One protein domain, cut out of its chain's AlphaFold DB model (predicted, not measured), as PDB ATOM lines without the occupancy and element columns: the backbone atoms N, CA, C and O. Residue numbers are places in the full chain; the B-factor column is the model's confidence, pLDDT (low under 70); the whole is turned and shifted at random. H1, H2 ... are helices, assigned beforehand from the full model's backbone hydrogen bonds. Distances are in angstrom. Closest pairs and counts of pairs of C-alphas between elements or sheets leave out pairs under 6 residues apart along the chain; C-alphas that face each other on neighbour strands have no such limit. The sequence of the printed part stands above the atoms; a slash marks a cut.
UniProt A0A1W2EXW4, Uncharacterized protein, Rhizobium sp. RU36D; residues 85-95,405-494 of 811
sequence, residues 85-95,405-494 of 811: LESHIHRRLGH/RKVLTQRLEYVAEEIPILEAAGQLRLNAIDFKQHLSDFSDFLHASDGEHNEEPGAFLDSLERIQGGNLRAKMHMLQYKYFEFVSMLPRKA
ATOM      1  N   LEU A  85     -24.246 -44.180 -54.390       75.94
ATOM      2  CA  LEU A  85     -24.875 -44.431 -53.091       75.94
ATOM      3  C   LEU A  85     -24.891 -43.165 -52.225       75.94
ATOM      4  O   LEU A  85     -25.958 -42.734 -51.795       75.94
ATOM      5  N   GLU A  86     -23.734 -42.533 -52.018       75.69
ATOM      6  CA  GLU A  86     -23.613 -41.312 -51.208       75.69
ATOM      7  C   GLU A  86     -24.500 -40.183 -51.758       75.69
ATOM      8  O   GLU A  86     -25.218 -39.512 -51.013       75.69
ATOM      9  N   SER A  87     -24.520 -40.000 -53.084       70.56
ATOM     10  CA  SER A  87     -25.395 -39.023 -53.741       70.56
ATOM     11  C   SER A  87     -26.879 -39.334 -53.518       70.56
ATOM     12  O   SER A  87     -27.681 -38.427 -53.266       70.56
ATOM     13  N   HIS A  88     -27.247 -40.615 -53.575       80.75
ATOM     14  CA  HIS A  88     -28.607 -41.065 -53.326       80.75
ATOM     15  C   HIS A  88     -29.040 -40.779 -51.878       80.75
ATOM     16  O   HIS A  88     -30.073 -40.132 -51.679       80.75
ATOM     17  N   ILE A  89     -28.236 -41.179 -50.885       82.56
ATOM     18  CA  ILE A  89     -28.499 -40.933 -49.457       82.56
ATOM     19  C   ILE A  89     -28.624 -39.427 -49.202       82.56
ATOM     20  O   ILE A  89     -29.633 -38.963 -48.668       82.56
ATOM     21  N   HIS A  90     -27.666 -38.633 -49.688       79.94
ATOM     22  CA  HIS A  90     -27.692 -37.178 -49.554       79.94
ATOM     23  C   HIS A  90     -28.985 -36.565 -50.126       79.94
ATOM     24  O   HIS A  90     -29.563 -35.646 -49.537       79.94
ATOM     25  N   ARG A  91     -29.475 -37.060 -51.271       76.00
ATOM     26  CA  ARG A  91     -30.741 -36.611 -51.874       76.00
ATOM     27  C   ARG A  91     -31.948 -36.972 -51.004       76.00
ATOM     28  O   ARG A  91     -32.831 -36.130 -50.844       76.00
ATOM     29  N   ARG A  92     -31.990 -38.177 -50.429       84.69
ATOM     30  CA  ARG A  92     -33.082 -38.632 -49.548       84.69
ATOM     31  C   ARG A  92     -33.098 -37.933 -48.190       84.69
ATOM     32  O   ARG A  92     -34.173 -37.734 -47.627       84.69
ATOM     33  N   LEU A  93     -31.958 -37.434 -47.718       82.38
ATOM     34  CA  LEU A  93     -31.878 -36.530 -46.565       82.38
ATOM     35  C   LEU A  93     -32.358 -35.093 -46.881       82.38
ATOM     36  O   LEU A  93     -32.548 -34.297 -45.969       82.38
ATOM     37  N   GLY A  94     -32.610 -34.751 -48.150       75.94
ATOM     38  CA  GLY A  94     -32.999 -33.405 -48.594       75.94
ATOM     39  C   GLY A  94     -34.474 -33.191 -48.919       75.94
ATOM     40  O   GLY A  94     -35.364 -33.912 -48.464       75.94
ATOM     41  N   HIS A  95     -34.759 -32.169 -49.727       72.69
ATOM     42  CA  HIS A  95     -36.093 -31.979 -50.288       72.69
ATOM     43  C   HIS A  95     -36.398 -33.050 -51.345       72.69
ATOM     44  O   HIS A  95     -35.648 -33.216 -52.308       72.69
ATOM     45  N   ARG A 405     -35.439 -35.632 -34.802       88.38
ATOM     46  CA  ARG A 405     -35.023 -37.011 -34.508       88.38
ATOM     47  C   ARG A 405     -35.958 -38.034 -35.152       88.38
ATOM     48  O   ARG A 405     -35.491 -38.987 -35.773       88.38
ATOM     49  N   LYS A 406     -37.271 -37.792 -35.080       90.19
ATOM     50  CA  LYS A 406     -38.289 -38.637 -35.716       90.19
ATOM     51  C   LYS A 406     -38.142 -38.624 -37.239       90.19
ATOM     52  O   LYS A 406     -38.121 -39.680 -37.861       90.19
ATOM     53  N   VAL A 407     -37.960 -37.438 -37.826       90.00
ATOM     54  CA  VAL A 407     -37.760 -37.275 -39.277       90.00
ATOM     55  C   VAL A 407     -36.487 -37.968 -39.764       90.00
ATOM     56  O   VAL A 407     -36.511 -38.609 -40.812       90.00
ATOM     57  N   LEU A 408     -35.377 -37.831 -39.037       89.44
ATOM     58  CA  LEU A 408     -34.105 -38.456 -39.388       89.44
ATOM     59  C   LEU A 408     -34.216 -39.981 -39.343       89.44
ATOM     60  O   LEU A 408     -33.860 -40.628 -40.322       89.44
ATOM     61  N   THR A 409     -34.765 -40.525 -38.255       89.69
ATOM     62  CA  THR A 409     -34.944 -41.973 -38.067       89.69
ATOM     63  C   THR A 409     -35.751 -42.571 -39.218       89.69
ATOM     64  O   THR A 409     -35.236 -43.411 -39.950       89.69
ATOM     65  N   GLN A 410     -36.942 -42.024 -39.493       90.88
ATOM     66  CA  GLN A 410     -37.807 -42.491 -40.582       90.88
ATOM     67  C   GLN A 410     -37.128 -42.409 -41.956       90.88
ATOM     68  O   GLN A 410     -37.334 -43.256 -42.822       90.88
ATOM     69  N   ARG A 411     -36.322 -41.368 -42.196       90.06
ATOM     70  CA  ARG A 411     -35.600 -41.216 -43.465       90.06
ATOM     71  C   ARG A 411     -34.481 -42.233 -43.613       90.06
ATOM     72  O   ARG A 411     -34.309 -42.742 -44.714       90.06
ATOM     73  N   LEU A 412     -33.718 -42.498 -42.557       90.31
ATOM     74  CA  LEU A 412     -32.653 -43.498 -42.589       90.31
ATOM     75  C   LEU A 412     -33.232 -44.906 -42.757       90.31
ATOM     76  O   LEU A 412     -32.713 -45.663 -43.571       90.31
ATOM     77  N   GLU A 413     -34.339 -45.214 -42.078       90.50
ATOM     78  CA  GLU A 413     -35.093 -46.462 -42.256       90.50
ATOM     79  C   GLU A 413     -35.577 -46.613 -43.703       90.50
ATOM     80  O   GLU A 413     -35.242 -47.597 -44.360       90.50
ATOM     81  N   TYR A 414     -36.244 -45.591 -44.253       91.31
ATOM     82  CA  TYR A 414     -36.682 -45.604 -45.651       91.31
ATOM     83  C   TYR A 414     -35.519 -45.812 -46.631       91.31
ATOM     84  O   TYR A 414     -35.622 -46.590 -47.573       91.31
ATOM     85  N   VAL A 415     -34.393 -45.121 -46.425       89.69
ATOM     86  CA  VAL A 415     -33.199 -45.283 -47.267       89.69
ATOM     87  C   VAL A 415     -32.654 -46.708 -47.169       89.69
ATOM     88  O   VAL A 415     -32.271 -47.284 -48.187       89.69
ATOM     89  N   ALA A 416     -32.638 -47.290 -45.969       89.31
ATOM     90  CA  ALA A 416     -32.175 -48.653 -45.752       89.31
ATOM     91  C   ALA A 416     -33.073 -49.701 -46.436       89.31
ATOM     92  O   ALA A 416     -32.564 -50.725 -46.892       89.31
ATOM     93  N   GLU A 417     -34.377 -49.435 -46.535       90.00
ATOM     94  CA  GLU A 417     -35.352 -50.258 -47.262       90.00
ATOM     95  C   GLU A 417     -35.293 -50.054 -48.783       90.00
ATOM     96  O   GLU A 417     -35.461 -51.002 -49.550       90.00
ATOM     97  N   GLU A 418     -35.035 -48.826 -49.241       89.56
ATOM     98  CA  GLU A 418     -35.033 -48.475 -50.664       89.56
ATOM     99  C   GLU A 418     -33.781 -48.982 -51.396       89.56
ATOM    100  O   GLU A 418     -33.880 -49.418 -52.545       89.56
ATOM    101  N   ILE A 419     -32.604 -48.960 -50.761       87.38
ATOM    102  CA  ILE A 419     -31.338 -49.369 -51.400       87.38
ATOM    103  C   ILE A 419     -31.398 -50.802 -51.975       87.38
ATOM    104  O   ILE A 419     -31.051 -50.955 -53.149       87.38
ATOM    105  N   PRO A 420     -31.876 -51.831 -51.243       86.50
ATOM    106  CA  PRO A 420     -32.047 -53.180 -51.791       86.50
ATOM    107  C   PRO A 420     -32.958 -53.243 -53.025       86.50
ATOM    108  O   PRO A 420     -32.700 -54.013 -53.947       86.50
ATOM    109  N   ILE A 421     -34.007 -52.413 -53.080       86.38
ATOM    110  CA  ILE A 421     -34.928 -52.349 -54.227       86.38
ATOM    111  C   ILE A 421     -34.200 -51.787 -55.455       86.38
ATOM    112  O   ILE A 421     -34.325 -52.316 -56.559       86.38
ATOM    113  N   LEU A 422     -33.401 -50.734 -55.265       84.19
ATOM    114  CA  LEU A 422     -32.602 -50.123 -56.333       84.19
ATOM    115  C   LEU A 422     -31.486 -51.048 -56.826       84.19
ATOM    116  O   LEU A 422     -31.145 -51.027 -58.011       84.19
ATOM    117  N   GLU A 423     -30.918 -51.849 -55.927       84.00
ATOM    118  CA  GLU A 423     -29.939 -52.878 -56.261       84.00
ATOM    119  C   GLU A 423     -30.568 -53.992 -57.105       84.00
ATOM    120  O   GLU A 423     -30.058 -54.302 -58.182       84.00
ATOM    121  N   ALA A 424     -31.723 -54.520 -56.686       84.88
ATOM    122  CA  ALA A 424     -32.472 -55.524 -57.441       84.88
ATOM    123  C   ALA A 424     -32.901 -55.016 -58.831       84.88
ATOM    124  O   ALA A 424     -32.891 -55.771 -59.802       84.88
ATOM    125  N   ALA A 425     -33.207 -53.721 -58.953       82.44
ATOM    126  CA  ALA A 425     -33.496 -53.058 -60.225       82.44
ATOM    127  C   ALA A 425     -32.241 -52.753 -61.077       82.44
ATOM    128  O   ALA A 425     -32.350 -52.142 -62.140       82.44
ATOM    129  N   GLY A 426     -31.037 -53.115 -60.613       79.62
ATOM    130  CA  GLY A 426     -29.768 -52.889 -61.309       79.62
ATOM    131  C   GLY A 426     -29.309 -51.425 -61.360       79.62
ATOM    132  O   GLY A 426     -28.353 -51.106 -62.071       79.62
ATOM    133  N   GLN A 427     -29.965 -50.525 -60.619       75.38
ATOM    134  CA  GLN A 427     -29.639 -49.094 -60.585       75.38
ATOM    135  C   GLN A 427     -28.415 -48.799 -59.705       75.38
ATOM    136  O   GLN A 427     -27.677 -47.839 -59.960       75.38
ATOM    137  N   LEU A 428     -28.180 -49.645 -58.702       75.75
ATOM    138  CA  LEU A 428     -27.016 -49.640 -57.819       75.75
ATOM    139  C   LEU A 428     -26.388 -51.041 -57.799       75.75
ATOM    140  O   LEU A 428     -27.078 -52.037 -57.977       75.75
ATOM    141  N   ARG A 429     -25.070 -51.125 -57.609       72.75
ATOM    142  CA  ARG A 429     -24.364 -52.393 -57.355       72.75
ATOM    143  C   ARG A 429     -23.526 -52.216 -56.100       72.75
ATOM    144  O   ARG A 429     -22.492 -51.549 -56.162       72.75
ATOM    145  N   LEU A 430     -24.003 -52.729 -54.972       67.38
ATOM    146  CA  LEU A 430     -23.438 -52.476 -53.645       67.38
ATOM    147  C   LEU A 430     -23.359 -53.786 -52.865       67.38
ATOM    148  O   LEU A 430     -24.148 -54.682 -53.104       67.38
ATOM    149  N   ASN A 431     -22.444 -53.903 -51.903       63.97
ATOM    150  CA  ASN A 431     -22.557 -54.982 -50.923       63.97
ATOM    151  C   ASN A 431     -23.563 -54.561 -49.848       63.97
ATOM    152  O   ASN A 431     -23.431 -53.484 -49.262       63.97
ATOM    153  N   ALA A 432     -24.529 -55.426 -49.530       56.38
ATOM    154  CA  ALA A 432     -25.578 -55.132 -48.551       56.38
ATOM    155  C   ALA A 432     -25.061 -54.802 -47.130       56.38
ATOM    156  O   ALA A 432     -25.744 -54.122 -46.363       56.38
ATOM    157  N   ILE A 433     -23.856 -55.267 -46.779       56.91
ATOM    158  CA  ILE A 433     -23.189 -54.990 -45.495       56.91
ATOM    159  C   ILE A 433     -22.629 -53.555 -45.459       56.91
ATOM    160  O   ILE A 433     -22.733 -52.882 -44.434       56.91
ATOM    161  N   ASP A 434     -22.117 -53.054 -46.587       72.06
ATOM    162  CA  ASP A 434     -21.377 -51.787 -46.645       72.06
ATOM    163  C   ASP A 434     -22.282 -50.571 -46.400       72.06
ATOM    164  O   ASP A 434     -21.880 -49.620 -45.731       72.06
ATOM    165  N   PHE A 435     -23.523 -50.580 -46.903       79.56
ATOM    166  CA  PHE A 435     -24.397 -49.409 -46.770       79.56
ATOM    167  C   PHE A 435     -25.100 -49.330 -45.408       79.56
ATOM    168  O   PHE A 435     -25.295 -48.231 -44.896       79.56
ATOM    169  N   LYS A 436     -25.473 -50.467 -44.802       84.25
ATOM    170  CA  LYS A 436     -26.099 -50.472 -43.468       84.25
ATOM    171  C   LYS A 436     -25.122 -49.965 -42.416       84.25
ATOM    172  O   LYS A 436     -25.489 -49.102 -41.623       84.25
ATOM    173  N   GLN A 437     -23.875 -50.442 -42.473       83.44
ATOM    174  CA  GLN A 437     -22.812 -49.927 -41.618       83.44
ATOM    175  C   GLN A 437     -22.589 -48.435 -41.873       83.44
ATOM    176  O   GLN A 437     -22.560 -47.669 -40.925       83.44
ATOM    177  N   HIS A 438     -22.563 -47.989 -43.133       84.19
ATOM    178  CA  HIS A 438     -22.405 -46.569 -43.463       84.19
ATOM    179  C   HIS A 438     -23.511 -45.665 -42.882       84.19
ATOM    180  O   HIS A 438     -23.229 -44.552 -42.442       84.19
ATOM    181  N   LEU A 439     -24.773 -46.114 -42.878       87.62
ATOM    182  CA  LEU A 439     -25.871 -45.370 -42.246       87.62
ATOM    183  C   LEU A 439     -25.747 -45.365 -40.713       87.62
ATOM    184  O   LEU A 439     -26.023 -44.335 -40.098       87.62
ATOM    185  N   SER A 440     -25.307 -46.479 -40.115       86.25
ATOM    186  CA  SER A 440     -25.017 -46.567 -38.675       86.25
ATOM    187  C   SER A 440     -23.880 -45.626 -38.284       86.25
ATOM    188  O   SER A 440     -24.068 -44.778 -37.423       86.25
ATOM    189  N   ASP A 441     -22.752 -45.696 -38.991       85.62
ATOM    190  CA  ASP A 441     -21.578 -44.846 -38.788       85.62
ATOM    191  C   ASP A 441     -21.934 -43.361 -38.918       85.62
ATOM    192  O   ASP A 441     -21.417 -42.527 -38.180       85.62
ATOM    193  N   PHE A 442     -22.838 -43.009 -39.841       87.12
ATOM    194  CA  PHE A 442     -23.336 -41.643 -39.947       87.12
ATOM    195  C   PHE A 442     -24.177 -41.234 -38.731       87.12
ATOM    196  O   PHE A 442     -24.032 -40.118 -38.231       87.12
ATOM    197  N   SER A 443     -25.057 -42.114 -38.252       85.31
ATOM    198  CA  SER A 443     -25.824 -41.863 -37.030       85.31
ATOM    199  C   SER A 443     -24.890 -41.668 -35.834       85.31
ATOM    200  O   SER A 443     -25.022 -40.687 -35.104       85.31
ATOM    201  N   ASP A 444     -23.886 -42.531 -35.690       83.19
ATOM    202  CA  ASP A 444     -22.866 -42.443 -34.644       83.19
ATOM    203  C   ASP A 444     -22.032 -41.167 -34.783       83.19
ATOM    204  O   ASP A 444     -21.754 -40.492 -33.795       83.19
ATOM    205  N   PHE A 445     -21.706 -40.758 -36.010       82.31
ATOM    206  CA  PHE A 445     -21.040 -39.490 -36.287       82.31
ATOM    207  C   PHE A 445     -21.870 -38.280 -35.845       82.31
ATOM    208  O   PHE A 445     -21.310 -37.324 -35.304       82.31
ATOM    209  N   LEU A 446     -23.191 -38.298 -36.047       80.81
ATOM    210  CA  LEU A 446     -24.075 -37.243 -35.544       80.81
ATOM    211  C   LEU A 446     -24.104 -37.202 -34.013       80.81
ATOM    212  O   LEU A 446     -24.268 -36.122 -33.461       80.81
ATOM    213  N   HIS A 447     -23.922 -38.345 -33.345       73.12
ATOM    214  CA  HIS A 447     -23.794 -38.422 -31.887       73.12
ATOM    215  C   HIS A 447     -22.402 -38.006 -31.381       73.12
ATOM    216  O   HIS A 447     -22.298 -37.440 -30.297       73.12
ATOM    217  N   ALA A 448     -21.339 -38.272 -32.146       64.62
ATOM    218  CA  ALA A 448     -19.947 -38.028 -31.758       64.62
ATOM    219  C   ALA A 448     -19.427 -36.625 -32.118       64.62
ATOM    220  O   ALA A 448     -18.525 -36.123 -31.449       64.62
ATOM    221  N   SER A 449     -19.990 -35.973 -33.144       56.56
ATOM    222  CA  SER A 449     -19.612 -34.618 -33.602       56.56
ATOM    223  C   SER A 449     -19.765 -33.517 -32.543       56.56
ATOM    224  O   SER A 449     -19.335 -32.390 -32.778       56.56
ATOM    225  N   ASP A 450     -20.362 -33.839 -31.398       54.19
ATOM    226  CA  ASP A 450     -20.566 -32.945 -30.256       54.19
ATOM    227  C   ASP A 450     -19.438 -33.032 -29.203       54.19
ATOM    228  O   ASP A 450     -19.384 -32.236 -28.264       54.19
ATOM    229  N   GLY A 451     -18.490 -33.964 -29.364       43.22
ATOM    230  CA  GLY A 451     -17.418 -34.237 -28.398       43.22
ATOM    231  C   GLY A 451     -16.362 -33.137 -28.221       43.22
ATOM    232  O   GLY A 451     -15.526 -33.254 -27.330       43.22
ATOM    233  N   GLU A 452     -16.386 -32.054 -29.006       45.28
ATOM    234  CA  GLU A 452     -15.489 -30.904 -28.789       45.28
ATOM    235  C   GLU A 452     -15.965 -29.974 -27.645       45.28
ATOM    236  O   GLU A 452     -15.206 -29.100 -27.219       45.28
ATOM    237  N   HIS A 453     -17.177 -30.172 -27.089       42.28
ATOM    238  CA  HIS A 453     -17.777 -29.272 -26.084       42.28
ATOM    239  C   HIS A 453     -18.387 -29.925 -24.816       42.28
ATOM    240  O   HIS A 453     -19.066 -29.229 -24.067       42.28
ATOM    241  N   ASN A 454     -18.079 -31.187 -24.480       42.12
ATOM    242  CA  ASN A 454     -18.541 -31.851 -23.234       42.12
ATOM    243  C   ASN A 454     -20.081 -31.896 -23.041       42.12
ATOM    244  O   ASN A 454     -20.561 -31.708 -21.923       42.12
ATOM    245  N   GLU A 455     -20.870 -32.162 -24.086       44.31
ATOM    246  CA  GLU A 455     -22.331 -32.344 -23.959       44.31
ATOM    247  C   GLU A 455     -22.764 -33.816 -24.145       44.31
ATOM    248  O   GLU A 455     -22.041 -34.626 -24.729       44.31
ATOM    249  N   GLU A 456     -23.925 -34.180 -23.580       48.28
ATOM    250  CA  GLU A 456     -24.489 -35.542 -23.561       48.28
ATOM    251  C   GLU A 456     -24.817 -36.104 -24.972       48.28
ATOM    252  O   GLU A 456     -25.077 -35.341 -25.907       48.28
ATOM    253  N   PRO A 457     -24.875 -37.443 -25.153       44.59
ATOM    254  CA  PRO A 457     -25.230 -38.074 -26.430       44.59
ATOM    255  C   PRO A 457     -26.580 -37.593 -26.994       44.59
ATOM    256  O   PRO A 457     -27.631 -37.820 -26.397       44.59
ATOM    257  N   GLY A 458     -26.576 -36.992 -28.193       54.19
ATOM    258  CA  GLY A 458     -27.782 -36.458 -28.851       54.19
ATOM    259  C   GLY A 458     -27.875 -34.928 -28.911       54.19
ATOM    260  O   GLY A 458     -28.797 -34.414 -29.552       54.19
ATOM    261  N   ALA A 459     -26.901 -34.223 -28.331       62.72
ATOM    262  CA  ALA A 459     -26.849 -32.768 -28.255       62.72
ATOM    263  C   ALA A 459     -26.937 -32.041 -29.609       62.72
ATOM    264  O   ALA A 459     -27.517 -30.960 -29.650       62.72
ATOM    265  N   PHE A 460     -26.459 -32.596 -30.731       72.75
ATOM    266  CA  PHE A 460     -26.515 -31.929 -32.038       72.75
ATOM    267  C   PHE A 460     -27.949 -31.715 -32.515       72.75
ATOM    268  O   PHE A 460     -28.320 -30.613 -32.925       72.75
ATOM    269  N   LEU A 461     -28.761 -32.777 -32.493       77.56
ATOM    270  CA  LEU A 461     -30.151 -32.712 -32.946       77.56
ATOM    271  C   LEU A 461     -30.957 -31.804 -32.023       77.56
ATOM    272  O   LEU A 461     -31.717 -30.969 -32.509       77.56
ATOM    273  N   ASP A 462     -30.726 -31.922 -30.720       74.81
ATOM    274  CA  ASP A 462     -31.428 -31.150 -29.700       74.81
ATOM    275  C   ASP A 462     -30.995 -29.666 -29.747       74.81
ATOM    276  O   ASP A 462     -31.825 -28.759 -29.675       74.81
ATOM    277  N   SER A 463     -29.716 -29.386 -30.016       70.12
ATOM    278  CA  SER A 463     -29.189 -28.040 -30.284       70.12
ATOM    279  C   SER A 463     -29.732 -27.457 -31.581       70.12
ATOM    280  O   SER A 463     -30.116 -26.288 -31.616       70.12
ATOM    281  N   LEU A 464     -29.816 -28.245 -32.656       72.69
ATOM    282  CA  LEU A 464     -30.455 -27.807 -33.894       72.69
ATOM    283  C   LEU A 464     -31.932 -27.489 -33.673       72.69
ATOM    284  O   LEU A 464     -32.417 -26.502 -34.223       72.69
ATOM    285  N   GLU A 465     -32.649 -28.297 -32.897       78.62
ATOM    286  CA  GLU A 465     -34.036 -28.016 -32.535       78.62
ATOM    287  C   GLU A 465     -34.166 -26.749 -31.700       78.62
ATOM    288  O   GLU A 465     -35.014 -25.917 -32.016       78.62
ATOM    289  N   ARG A 466     -33.289 -26.547 -30.716       72.12
ATOM    290  CA  ARG A 466     -33.258 -25.331 -29.900       72.12
ATOM    291  C   ARG A 466     -32.999 -24.082 -30.739       72.12
ATOM    292  O   ARG A 466     -33.662 -23.073 -30.538       72.12
ATOM    293  N   ILE A 467     -32.053 -24.140 -31.677       64.44
ATOM    294  CA  ILE A 467     -31.618 -22.952 -32.422       64.44
ATOM    295  C   ILE A 467     -32.512 -22.671 -33.640       64.44
ATOM    296  O   ILE A 467     -32.784 -21.518 -33.948       64.44
ATOM    297  N   GLN A 468     -32.969 -23.701 -34.359       68.81
ATOM    298  CA  GLN A 468     -33.815 -23.538 -35.554       68.81
ATOM    299  C   GLN A 468     -35.317 -23.619 -35.250       68.81
ATOM    300  O   GLN A 468     -36.137 -23.416 -36.152       68.81
ATOM    301  N   GLY A 469     -35.694 -23.980 -34.022       77.19
ATOM    302  CA  GLY A 469     -37.079 -24.132 -33.593       77.19
ATOM    303  C   GLY A 469     -37.910 -24.978 -34.563       77.19
ATOM    304  O   GLY A 469     -37.557 -26.103 -34.940       77.19
ATOM    305  N   GLY A 470     -39.018 -24.390 -35.022       75.44
ATOM    306  CA  GLY A 470     -39.977 -24.992 -35.954       75.44
ATOM    307  C   GLY A 470     -39.482 -25.202 -37.394       75.44
ATOM    308  O   GLY A 470     -40.181 -25.787 -38.225       75.44
ATOM    309  N   ASN A 471     -38.286 -24.720 -37.740       74.62
ATOM    310  CA  ASN A 471     -37.828 -24.635 -39.121       74.62
ATOM    311  C   ASN A 471     -37.191 -25.947 -39.606       74.62
ATOM    312  O   ASN A 471     -35.983 -26.041 -39.831       74.62
ATOM    313  N   LEU A 472     -38.019 -26.978 -39.806       82.00
ATOM    314  CA  LEU A 472     -37.583 -28.305 -40.257       82.00
ATOM    315  C   LEU A 472     -36.761 -28.247 -41.551       82.00
ATOM    316  O   LEU A 472     -35.805 -28.996 -41.701       82.00
ATOM    317  N   ARG A 473     -37.066 -27.312 -42.457       76.50
ATOM    318  CA  ARG A 473     -36.268 -27.102 -43.674       76.50
ATOM    319  C   ARG A 473     -34.802 -26.783 -43.366       76.50
ATOM    320  O   ARG A 473     -33.921 -27.416 -43.940       76.50
ATOM    321  N   ALA A 474     -34.548 -25.812 -42.490       71.75
ATOM    322  CA  ALA A 474     -33.186 -25.445 -42.112       71.75
ATOM    323  C   ALA A 474     -32.477 -26.614 -41.417       71.75
ATOM    324  O   ALA A 474     -31.325 -26.910 -41.730       71.75
ATOM    325  N   LYS A 475     -33.195 -27.340 -40.555       80.81
ATOM    326  CA  LYS A 475     -32.681 -28.535 -39.874       80.81
ATOM    327  C   LYS A 475     -32.275 -29.639 -40.861       80.81
ATOM    328  O   LYS A 475     -31.165 -30.153 -40.768       80.81
ATOM    329  N   MET A 476     -33.102 -29.934 -41.870       82.62
ATOM    330  CA  MET A 476     -32.757 -30.913 -42.913       82.62
ATOM    331  C   MET A 476     -31.548 -30.478 -43.746       82.62
ATOM    332  O   MET A 476     -30.697 -31.302 -44.062       82.62
ATOM    333  N   HIS A 477     -31.423 -29.188 -44.065       74.06
ATOM    334  CA  HIS A 477     -30.236 -28.662 -44.740       74.06
ATOM    335  C   HIS A 477     -28.958 -28.865 -43.903       74.06
ATOM    336  O   HIS A 477     -27.926 -29.258 -44.446       74.06
ATOM    337  N   MET A 478     -29.020 -28.638 -42.586       73.88
ATOM    338  CA  MET A 478     -27.890 -28.892 -41.682       73.88
ATOM    339  C   MET A 478     -27.563 -30.390 -41.578       73.88
ATOM    340  O   MET A 478     -26.391 -30.749 -41.548       73.88
ATOM    341  N   LEU A 479     -28.569 -31.271 -41.596       80.06
ATOM    342  CA  LEU A 479     -28.358 -32.724 -41.639       80.06
ATOM    343  C   LEU A 479     -27.679 -33.183 -42.931       80.06
ATOM    344  O   LEU A 479     -26.728 -33.957 -42.876       80.06
ATOM    345  N   GLN A 480     -28.120 -32.682 -44.088       79.25
ATOM    346  CA  GLN A 480     -27.453 -32.957 -45.367       79.25
ATOM    347  C   GLN A 480     -25.985 -32.522 -45.342       79.25
ATOM    348  O   GLN A 480     -25.118 -33.225 -45.857       79.25
ATOM    349  N   TYR A 481     -25.700 -31.390 -44.696       72.00
ATOM    350  CA  TYR A 481     -24.333 -30.933 -44.495       72.00
ATOM    351  C   TYR A 481     -23.527 -31.851 -43.572       72.00
ATOM    352  O   TYR A 481     -22.392 -32.186 -43.891       72.00
ATOM    353  N   LYS A 482     -24.089 -32.288 -42.442       75.94
ATOM    354  CA  LYS A 482     -23.395 -33.222 -41.548       75.94
ATOM    355  C   LYS A 482     -23.126 -34.565 -42.207       75.94
ATOM    356  O   LYS A 482     -22.058 -35.128 -42.010       75.94
ATOM    357  N   TYR A 483     -24.040 -35.042 -43.045       81.31
ATOM    358  CA  TYR A 483     -23.796 -36.228 -43.860       81.31
ATOM    359  C   TYR A 483     -22.620 -36.026 -44.815       81.31
ATOM    360  O   TYR A 483     -21.769 -36.898 -44.969       81.31
ATOM    361  N   PHE A 484     -22.519 -34.839 -45.407       70.88
ATOM    362  CA  PHE A 484     -21.351 -34.481 -46.191       70.88
ATOM    363  C   PHE A 484     -20.058 -34.455 -45.357       70.88
ATOM    364  O   PHE A 484     -19.051 -35.013 -45.785       70.88
ATOM    365  N   GLU A 485     -20.080 -33.845 -44.171       69.31
ATOM    366  CA  GLU A 485     -18.937 -33.812 -43.256       69.31
ATOM    367  C   GLU A 485     -18.479 -35.227 -42.868       69.31
ATOM    368  O   GLU A 485     -17.289 -35.529 -42.913       69.31
ATOM    369  N   PHE A 486     -19.421 -36.118 -42.581       78.31
ATOM    370  CA  PHE A 486     -19.150 -37.520 -42.293       78.31
ATOM    371  C   PHE A 486     -18.402 -38.207 -43.444       78.31
ATOM    372  O   PHE A 486     -17.305 -38.733 -43.256       78.31
ATOM    373  N   VAL A 487     -18.939 -38.111 -44.666       73.62
ATOM    374  CA  VAL A 487     -18.280 -38.634 -45.875       73.62
ATOM    375  C   VAL A 487     -16.901 -37.985 -46.070       73.62
ATOM    376  O   VAL A 487     -15.994 -38.603 -46.631       73.62
ATOM    377  N   SER A 488     -16.721 -36.757 -45.563       63.47
ATOM    378  CA  SER A 488     -15.480 -35.984 -45.625       63.47
ATOM    379  C   SER A 488     -14.338 -36.432 -44.735       63.47
ATOM    380  O   SER A 488     -13.176 -36.189 -45.063       63.47
ATOM    381  N   MET A 489     -14.657 -37.145 -43.667       66.19
ATOM    382  CA  MET A 489     -13.672 -37.665 -42.727       66.19
ATOM    383  C   MET A 489     -13.250 -39.101 -43.051       66.19
ATOM    384  O   MET A 489     -12.301 -39.610 -42.456       66.19
ATOM    385  N   LEU A 490     -13.913 -39.762 -44.007       68.50
ATOM    386  CA  LEU A 490     -13.581 -41.134 -44.373       68.50
ATOM    387  C   LEU A 490     -12.165 -41.200 -44.995       68.50
ATOM    388  O   LEU A 490     -11.896 -40.466 -45.952       68.50
ATOM    389  N   PRO A 491     -11.277 -42.115 -44.543       51.59
ATOM    390  CA  PRO A 491      -9.838 -42.158 -44.876       51.59
ATOM    391  C   PRO A 491      -9.456 -42.237 -46.364       51.59
ATOM    392  O   PRO A 491      -8.275 -42.245 -46.704       51.59
ATOM    393  N   ARG A 492     -10.434 -42.355 -47.271       53.12
ATOM    394  CA  ARG A 492     -10.242 -42.630 -48.702       53.12
ATOM    395  C   ARG A 492     -10.548 -41.455 -49.636       53.12
ATOM    396  O   ARG A 492     -10.467 -41.635 -50.851       53.12
ATOM    397  N   LYS A 493     -10.911 -40.265 -49.148       50.97
ATOM    398  CA  LYS A 493     -11.261 -39.130 -50.024       50.97
ATOM    399  C   LYS A 493     -10.579 -37.833 -49.543       50.97
ATOM    400  O   LYS A 493     -10.346 -37.650 -48.360       50.97
ATOM    401  N   ALA A 494     -10.278 -36.917 -50.470       46.44
ATOM    402  CA  ALA A 494      -9.948 -35.508 -50.205       46.44
ATOM    403  C   ALA A 494     -11.201 -34.667 -50.523       46.44
ATOM    404  O   ALA A 494     -11.666 -34.702 -51.667       46.44
TER     405      ALA A 494
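What this domain is: This is residues 85 to 95 and 405 to 494 of the 811 residues of an uncharacterized protein of Rhizobium sp. RU36D (UniProt A0A1W2EXW4). Two long helices, H2 and H3, lie side by side as a hairpin, and two others, H5 and the short H1, lie on one face of it, H5 crossing H3 steeply. The short H4 sits at the open end of that hairpin, away from the link between H2 and H3, and folds back into H5. The printed part has 101 residues, with five named helices in the order H1, H2, H3, H4, H5 and no named strand; the class is all helix. It is compact, with a radius of gyration of the C-alphas of 14.3 A, and spans 42 by 31 by 22 A.

Where its parts are: The printed part begins with H1, residues 85 to 92, whose C-alpha 85 is at (-24.875, -44.431, -53.091). After the cut comes H2, residues 405 to 424, the longest helix, 29.6 A from first to last C-alpha; C-alpha 405 is at (-35.023, -37.011, -34.508). H3 holds residues 432 to 448 and is 24.6 A long. H4 holds residues 459 to 468. H5, residues 472 to 489, is 25.8 A long and ends with C-alpha 489 at (-13.672, -37.665, -42.727).

How they stand to each other: H3 and H5 are the hubs, touching three helices each. They touch each other at a steep tilt of 69.7 degrees, opposite ways, with the C-alphas of Phe 442 and Phe 486 closest at 6.3 A. H2 and H3 form a helical hairpin at a shallow tilt of 17 degrees, opposite ways; the closest C-alphas, of Ala 416 and Lys 436, are 6.7 A apart. H4 and H5 form another helical hairpin, at a steep tilt of 38 degrees, with the C-alphas of Leu 464 and Lys 475 closest at 6.4 A. H3 and H4 only just touch, with 3 pairs of C-alphas within 8 A, the closest being Leu 446 and Phe 460 at 6.8 A. H1 only just touches H5, with 3 pairs of C-alphas within 8 A, at a shallow tilt of 12 degrees; the closest are those of His 90 and Gln 480, 6.0 A apart. H1 also only just touches H2, with 3 such pairs, the closest being Ile 89 and Val 415 at 6.8 A. H2 and H5 are only just apart, at 8.4 A. The helix packing is mostly crossed, but only just: 2 of 6 pairs are at a shallow tilt. Every O i to N i+4 pair is within hydrogen-bond range in H1, H4 and H5; in H2 it is 14 of 16 and in H3 12 of 13.

The domain as a whole: The C-alphas farthest apart, of Ala 425 and Asn 454, are 45.2 A from each other. Residues 96 to 404 are cut out, and C-alphas 95 and 405 are 16.6 A apart across the cut. Of the links that are printed whole, H4 to H5 is tight, H2 to H3 and H3 to H4 are short. The mean pLDDT of the printed part is 74.4; 26 residues are under 70, among them residues 448 to 459 and 488 to 494.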